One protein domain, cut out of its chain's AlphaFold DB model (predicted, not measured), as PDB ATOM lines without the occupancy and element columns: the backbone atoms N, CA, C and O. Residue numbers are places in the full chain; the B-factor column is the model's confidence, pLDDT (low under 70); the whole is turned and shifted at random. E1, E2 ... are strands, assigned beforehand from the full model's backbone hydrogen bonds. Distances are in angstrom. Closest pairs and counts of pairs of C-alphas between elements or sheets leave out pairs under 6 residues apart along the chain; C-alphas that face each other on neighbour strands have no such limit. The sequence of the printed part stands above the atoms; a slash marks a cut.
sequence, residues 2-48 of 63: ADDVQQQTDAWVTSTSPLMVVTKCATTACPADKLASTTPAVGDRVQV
ATOM      1  N   ALA A   2     -63.413 -18.863  21.106       48.22
ATOM      2  CA  ALA A   2     -62.055 -18.633  21.582       48.22
ATOM      3  C   ALA A   2     -61.116 -19.068  20.456       48.22
ATOM      4  O   ALA A   2     -61.098 -20.242  20.097       48.22
ATOM      5  N   ASP A   3     -60.456 -18.091  19.849       46.59
ATOM      6  CA  ASP A   3     -59.475 -18.283  18.791       46.59
ATOM      7  C   ASP A   3     -58.339 -19.154  19.355       46.59
ATOM      8  O   ASP A   3     -57.630 -18.744  20.280       46.59
ATOM      9  N   ASP A   4     -58.222 -20.392  18.874       54.53
ATOM     10  CA  ASP A   4     -57.084 -21.280  19.129       54.53
ATOM     11  C   ASP A   4     -55.878 -20.694  18.381       54.53
ATOM     12  O   ASP A   4     -55.497 -21.176  17.318       54.53
ATOM     13  N   VAL A   5     -55.326 -19.585  18.886       58.88
ATOM     14  CA  VAL A   5     -54.193 -18.913  18.244       58.88
ATOM     15  C   VAL A   5     -52.962 -19.795  18.439       58.88
ATOM     16  O   VAL A   5     -52.262 -19.714  19.452       58.88
ATOM     17  N   GLN A   6     -52.712 -20.671  17.473       67.00
ATOM     18  CA  GLN A   6     -51.437 -21.349  17.309       67.00
ATOM     19  C   GLN A   6     -50.430 -20.321  16.784       67.00
ATOM     20  O   GLN A   6     -50.447 -19.968  15.609       67.00
ATOM     21  N   GLN A   7     -49.575 -19.795  17.661       70.12
ATOM     22  CA  GLN A   7     -48.509 -18.879  17.257       70.12
ATOM     23  C   GLN A   7     -47.230 -19.671  17.023       70.12
ATOM     24  O   GLN A   7     -46.629 -20.187  17.966       70.12
ATOM     25  N   GLN A   8     -46.801 -19.756  15.766       73.81
ATOM     26  CA  GLN A   8     -45.448 -20.194  15.443       73.81
ATOM     27  C   GLN A   8     -44.474 -19.066  15.779       73.81
ATOM     28  O   GLN A   8     -44.643 -17.928  15.340       73.81
ATOM     29  N   THR A   9     -43.458 -19.372  16.574       76.44
ATOM     30  CA  THR A   9     -42.430 -18.408  16.956       76.44
ATOM     31  C   THR A   9     -41.060 -19.059  16.961       76.44
ATOM     32  O   THR A   9     -40.923 -20.250  17.232       76.44
ATOM     33  N   ASP A  10     -40.036 -18.272  16.660       81.25
ATOM     34  CA  ASP A  10     -38.659 -18.700  16.844       81.25
ATOM     35  C   ASP A  10     -38.341 -18.844  18.333       81.25
ATOM     36  O   ASP A  10     -38.630 -17.957  19.148       81.25
ATOM     37  N   ALA A  11     -37.690 -19.947  18.669       81.44
ATOM     38  CA  ALA A  11     -37.168 -20.223  19.987       81.44
ATOM     39  C   ALA A  11     -35.725 -20.715  19.911       81.44
ATOM     40  O   ALA A  11     -35.268 -21.209  18.881       81.44
ATOM     41  N   TRP A  12     -35.024 -20.612  21.032       84.88
ATOM     42  CA  TRP A  12     -33.714 -21.220  21.218       84.88
ATOM     43  C   TRP A  12     -33.782 -22.304  22.275       84.88
ATOM     44  O   TRP A  12     -34.375 -22.100  23.335       84.88
ATOM     45  N   VAL A  13     -33.156 -23.442  22.007       83.62
ATOM     46  CA  VAL A  13     -33.038 -24.526  22.981       83.62
ATOM     47  C   VAL A  13     -32.032 -24.122  24.057       83.62
ATOM     48  O   VAL A  13     -30.878 -23.824  23.758       83.62
ATOM     49  N   THR A  14     -32.455 -24.118  25.319       82.69
ATOM     50  CA  THR A  14     -31.605 -23.774  26.474       82.69
ATOM     51  C   THR A  14     -31.267 -24.979  27.343       82.69
ATOM     52  O   THR A  14     -30.241 -24.979  28.017       82.69
ATOM     53  N   SER A  15     -32.094 -26.020  27.310       79.56
ATOM     54  CA  SER A  15     -31.839 -27.305  27.963       79.56
ATOM     55  C   SER A  15     -32.430 -28.419  27.117       79.56
ATOM     56  O   SER A  15     -33.437 -28.202  26.453       79.56
ATOM     57  N   THR A  16     -31.824 -29.602  27.140       76.31
ATOM     58  CA  THR A  16     -32.275 -30.793  26.399       76.31
ATOM     59  C   THR A  16     -32.747 -31.917  27.325       76.31
ATOM     60  O   THR A  16     -33.174 -32.969  26.858       76.31
ATOM     61  N   SER A  17     -32.689 -31.722  28.645       75.19
ATOM     62  CA  SER A  17     -33.173 -32.678  29.650       75.19
ATOM     63  C   SER A  17     -33.545 -31.953  30.952       75.19
ATOM     64  O   SER A  17     -32.673 -31.738  31.795       75.19
ATOM     65  N   PRO A  18     -34.819 -31.556  31.141       69.00
ATOM     66  CA  PRO A  18     -35.920 -31.591  30.167       69.00
ATOM     67  C   PRO A  18     -35.725 -30.558  29.045       69.00
ATOM     68  O   PRO A  18     -35.006 -29.574  29.232       69.00
ATOM     69  N   LEU A  19     -36.362 -30.764  27.886       74.25
ATOM     70  CA  LEU A  19     -36.283 -29.809  26.781       74.25
ATOM     71  C   LEU A  19     -36.873 -28.454  27.209       74.25
ATOM     72  O   LEU A  19     -38.062 -28.330  27.500       74.25
ATOM     73  N   MET A  20     -36.042 -27.419  27.239       79.44
ATOM     74  CA  MET A  20     -36.457 -26.046  27.511       79.44
ATOM     75  C   MET A  20     -36.138 -25.181  26.311       79.44
ATOM     76  O   MET A  20     -35.039 -25.249  25.757       79.44
ATOM     77  N   VAL A  21     -37.101 -24.344  25.941       78.69
ATOM     78  CA  VAL A  21     -36.935 -23.378  24.865       78.69
ATOM     79  C   VAL A  21     -37.226 -21.976  25.374       78.69
ATOM     80  O   VAL A  21     -38.128 -21.749  26.185       78.69
ATOM     81  N   VAL A  22     -36.464 -21.009  24.883       81.69
ATOM     82  CA  VAL A  22     -36.722 -19.593  25.110       81.69
ATOM     83  C   VAL A  22     -37.224 -18.968  23.822       81.69
ATOM     84  O   VAL A  22     -36.525 -18.930  22.815       81.69
ATOM     85  N   THR A  23     -38.466 -18.505  23.849       76.12
ATOM     86  CA  THR A  23     -39.052 -17.689  22.780       76.12
ATOM     87  C   THR A  23     -38.793 -16.216  23.079       76.12
ATOM     88  O   THR A  23     -38.477 -15.855  24.215       76.12
ATOM     89  N   LYS A  24     -38.988 -15.328  22.096       69.56
ATOM     90  CA  LYS A  24     -38.865 -13.871  22.309       69.56
ATOM     91  C   LYS A  24     -39.753 -13.315  23.430       69.56
ATOM     92  O   LYS A  24     -39.423 -12.269  23.978       69.56
ATOM     93  N   CYS A  25     -40.861 -13.986  23.751       65.69
ATOM     94  CA  CYS A  25     -41.808 -13.530  24.768       65.69
ATOM     95  C   CYS A  25     -41.665 -14.249  26.117       65.69
ATOM     96  O   CYS A  25     -42.032 -13.666  27.133       65.69
ATOM     97  N   ALA A  26     -41.178 -15.496  26.152       67.88
ATOM     98  CA  ALA A  26     -41.092 -16.280  27.387       67.88
ATOM     99  C   ALA A  26     -40.199 -17.525  27.259       67.88
ATOM    100  O   ALA A  26     -40.118 -18.153  26.197       67.88
ATOM    101  N   THR A  27     -39.622 -17.952  28.383       68.62
ATOM    102  CA  THR A  27     -39.077 -19.305  28.551       68.62
ATOM    103  C   THR A  27     -40.224 -20.270  28.814       68.62
ATOM    104  O   THR A  27     -40.979 -20.091  29.767       68.62
ATOM    105  N   THR A  28     -40.374 -21.283  27.964       69.75
ATOM    106  CA  THR A  28     -41.431 -22.293  28.083       69.75
ATOM    107  C   THR A  28     -40.794 -23.676  28.109       69.75
ATOM    108  O   THR A  28     -39.914 -23.981  27.304       69.75
ATOM    109  N   ALA A  29     -41.219 -24.517  29.052       69.06
ATOM    110  CA  ALA A  29     -40.817 -25.917  29.058       69.06
ATOM    111  C   ALA A  29     -41.498 -26.631  27.885       69.06
ATOM    112  O   ALA A  29     -42.720 -26.561  27.738       69.06
ATOM    113  N   CYS A  30     -40.713 -27.310  27.055       67.25
ATOM    114  CA  CYS A  30     -41.240 -28.185  26.023       67.25
ATOM    115  C   CYS A  30     -41.435 -29.576  26.629       67.25
ATOM    116  O   CYS A  30     -40.445 -30.251  26.897       67.25
ATOM    117  N   PRO A  31     -42.679 -30.060  26.797       60.69
ATOM    118  CA  PRO A  31     -42.907 -31.460  27.152       60.69
ATOM    119  C   PRO A  31     -42.589 -32.415  25.988       60.69
ATOM    120  O   PRO A  31     -42.635 -33.626  26.155       60.69
ATOM    121  N   ALA A  32     -42.302 -31.887  24.795       62.41
ATOM    122  CA  ALA A  32     -41.862 -32.689  23.669       62.41
ATOM    123  C   ALA A  32     -40.407 -33.134  23.888       62.41
ATOM    124  O   ALA A  32     -39.478 -32.391  23.590       62.41
ATOM    125  N   ASP A  33     -40.208 -34.368  24.359       54.53
ATOM    126  CA  ASP A  33     -38.886 -35.010  24.466       54.53
ATOM    127  C   ASP A  33     -38.147 -35.123  23.120       54.53
ATOM    128  O   ASP A  33     -36.943 -35.376  23.083       54.53
ATOM    129  N   LYS A  34     -38.848 -34.933  21.994       54.25
ATOM    130  CA  LYS A  34     -38.252 -34.930  20.660       54.25
ATOM    131  C   LYS A  34     -38.802 -33.797  19.811       54.25
ATOM    132  O   LYS A  34     -39.981 -33.775  19.462       54.25
ATOM    133  N   LEU A  35     -37.902 -32.893  19.440       61.44
ATOM    134  CA  LEU A  35     -38.067 -32.088  18.240       61.44
ATOM    135  C   LEU A  35     -38.076 -33.041  17.048       61.44
ATOM    136  O   LEU A  35     -37.394 -34.065  17.083       61.44
ATOM    137  N   ALA A  36     -38.920 -32.769  16.055       56.91
ATOM    138  CA  ALA A  36     -39.170 -33.669  14.934       56.91
ATOM    139  C   ALA A  36     -37.871 -34.320  14.429       56.91
ATOM    140  O   ALA A  36     -36.978 -33.618  13.982       56.91
ATOM    141  N   SER A  37     -37.765 -35.650  14.540       54.91
ATOM    142  CA  SER A  37     -36.687 -36.499  13.990       54.91
ATOM    143  C   SER A  37     -35.233 -36.162  14.366       54.91
ATOM    144  O   SER A  37     -34.332 -36.926  14.021       54.91
ATOM    145  N   THR A  38     -34.981 -35.068  15.078       61.56
ATOM    146  CA  THR A  38     -33.656 -34.507  15.320       61.56
ATOM    147  C   THR A  38     -33.529 -34.232  16.807       61.56
ATOM    148  O   THR A  38     -34.357 -33.544  17.401       61.56
ATOM    149  N   THR A  39     -32.505 -34.801  17.434       71.00
ATOM    150  CA  THR A  39     -32.191 -34.499  18.829       71.00
ATOM    151  C   THR A  39     -31.726 -33.043  18.894       71.00
ATOM    152  O   THR A  39     -30.677 -32.749  18.320       71.00
ATOM    153  N   PRO A  40     -32.465 -32.130  19.544       71.44
ATOM    154  CA  PRO A  40     -31.989 -30.763  19.713       71.44
ATOM    155  C   PRO A  40     -30.707 -30.715  20.528       71.44
ATOM    156  O   PRO A  40     -30.554 -31.471  21.490       71.44
ATOM    157  N   ALA A  41     -29.847 -29.759  20.207       78.19
ATOM    158  CA  ALA A  41     -28.752 -29.328  21.053       78.19
ATOM    159  C   ALA A  41     -29.056 -27.954  21.664       78.19
ATOM    160  O   ALA A  41     -29.805 -27.143  21.122       78.19
ATOM    161  N   VAL A  42     -28.458 -27.676  22.822       82.88
ATOM    162  CA  VAL A  42     -28.503 -26.335  23.415       82.88
ATOM    163  C   VAL A  42     -27.864 -25.338  22.444       82.88
ATOM    164  O   VAL A  42     -26.752 -25.560  21.971       82.88
ATOM    165  N   GLY A  43     -28.563 -24.238  22.167       81.69
ATOM    166  CA  GLY A  43     -28.161 -23.220  21.196       81.69
ATOM    167  C   GLY A  43     -28.818 -23.357  19.821       81.69
ATOM    168  O   GLY A  43     -28.757 -22.400  19.048       81.69
ATOM    169  N   ASP A  44     -29.497 -24.472  19.533       81.06
ATOM    170  CA  ASP A  44     -30.256 -24.604  18.289       81.06
ATOM    171  C   ASP A  44     -31.420 -23.616  18.245       81.06
ATOM    172  O   ASP A  44     -32.138 -23.409  19.232       81.06
ATOM    173  N   ARG A  45     -31.614 -23.015  17.067       81.25
ATOM    174  CA  ARG A  45     -32.800 -22.219  16.766       81.25
ATOM    175  C   ARG A  45     -33.860 -23.144  16.196       81.25
ATOM    176  O   ARG A  45     -33.600 -23.862  15.243       81.25
ATOM    177  N   VAL A  46     -35.046 -23.098  16.781       78.38
ATOM    178  CA  VAL A  46     -36.151 -23.994  16.453       78.38
ATOM    179  C   VAL A  46     -37.444 -23.189  16.402       78.38
ATOM    180  O   VAL A  46     -37.651 -22.288  17.212       78.38
ATOM    181  N   GLN A  47     -38.332 -23.469  15.459       76.12
ATOM    182  CA  GLN A  47     -39.656 -22.855  15.418       76.12
ATOM    183  C   GLN A  47     -40.624 -23.648  16.272       76.12
ATOM    184  O   GLN A  47     -40.913 -24.792  15.956       76.12
ATOM    185  N   VAL A  48     -41.173 -23.042  17.316       75.00
ATOM    186  CA  VAL A  48     -42.135 -23.689  18.207       75.00
ATOM    187  C   VAL A  48     -43.540 -23.176  17.934       75.00
ATOM    188  O   VAL A  48     -43.758 -21.976  17.779       75.00
TER     189      VAL A  48
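Overview. This is residues 2 to 48 of the 63 residues of an uncharacterized protein of Actinobacteria bacterium 69-20 (UniProt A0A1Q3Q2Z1). A small, strongly twisted sheet of four antiparallel strands curls partway round, and a long loop, residues 30 to 44, swings from its one edge strand, E3, to the other, E4, so that sheet and loop together make a rough ring. Residues 2 to 7, of which 6 and 7 belong to the long, bent strand E1, reach out from this ring as an arm and make the longest axis. The printed part has 47 residues, with no named helix and four named strands, E1 E2 E3 E4 along the chain; the sheet's order is E3 E2 E1 E4. The class is all strand, though 23 of the 47 residues, under half, are in named strands. The whole is compact by its radius of gyration of the C-alphas, 10.8 A, yet elongated in outline, spanning 34 by 21 by 15 A.

Along the chain. Begin at C-alpha 2, at (-62.055, -18.633, 21.582). Find C-alpha 6 at (-51.437, -21.349, 17.309); from there E1, residues 6 to 16, runs 23.2 A to C-alpha 16 and bends by 74 degrees at residue 10. Next comes E2, residues 19 to 23, 13.1 A long, and then E3, residues 27 to 29. Go on past residues 30 to 44, which hold no named element, to E4, residues 45 to 48, ending at C-alpha 48, at (-42.135, -23.689, 18.207).

Arrangement. Start with E1 and E2, a hairpin of antiparallel strands at 129 degrees, where the C-alphas of Thr 16 and Leu 19 face each other at 4.1 A. Look there for N 22 and O 12, 2.8 A apart and within hydrogen-bond range. E2 and E3 form the next hairpin, antiparallel at 152 degrees; C-alphas 22 and 27 face each other at 4.2 A, and N 28 and O 21 are within hydrogen-bond range at 2.9 A. E1, E2 and E3 are a meander, each strand the antiparallel neighbour of the one before. On the other side of E1 find E4, antiparallel at 135 degrees, with C-alphas 10 and 47 facing each other at 4.5 A and N 11 and O 46 within hydrogen-bond range at 2.8 A. With E4 the four strands make a Greek key, a meander whose first strand is the antiparallel neighbour of the fourth. The edge strands E3 and E4 are apart.

Size, cuts and confidence. The two C-alphas farthest apart, those of Ala 2 and Ala 41, are 35.0 A from each other. The printed part has no cut. The links E1 to E2 and E2 to E3 are tight, while E3 to E4 is a long link of 15 residues. Read the B-factor column for the model's confidence: the mean pLDDT of the printed part is 70.7, and residues 2 to 6, 18 and 24 to 38 are under 70.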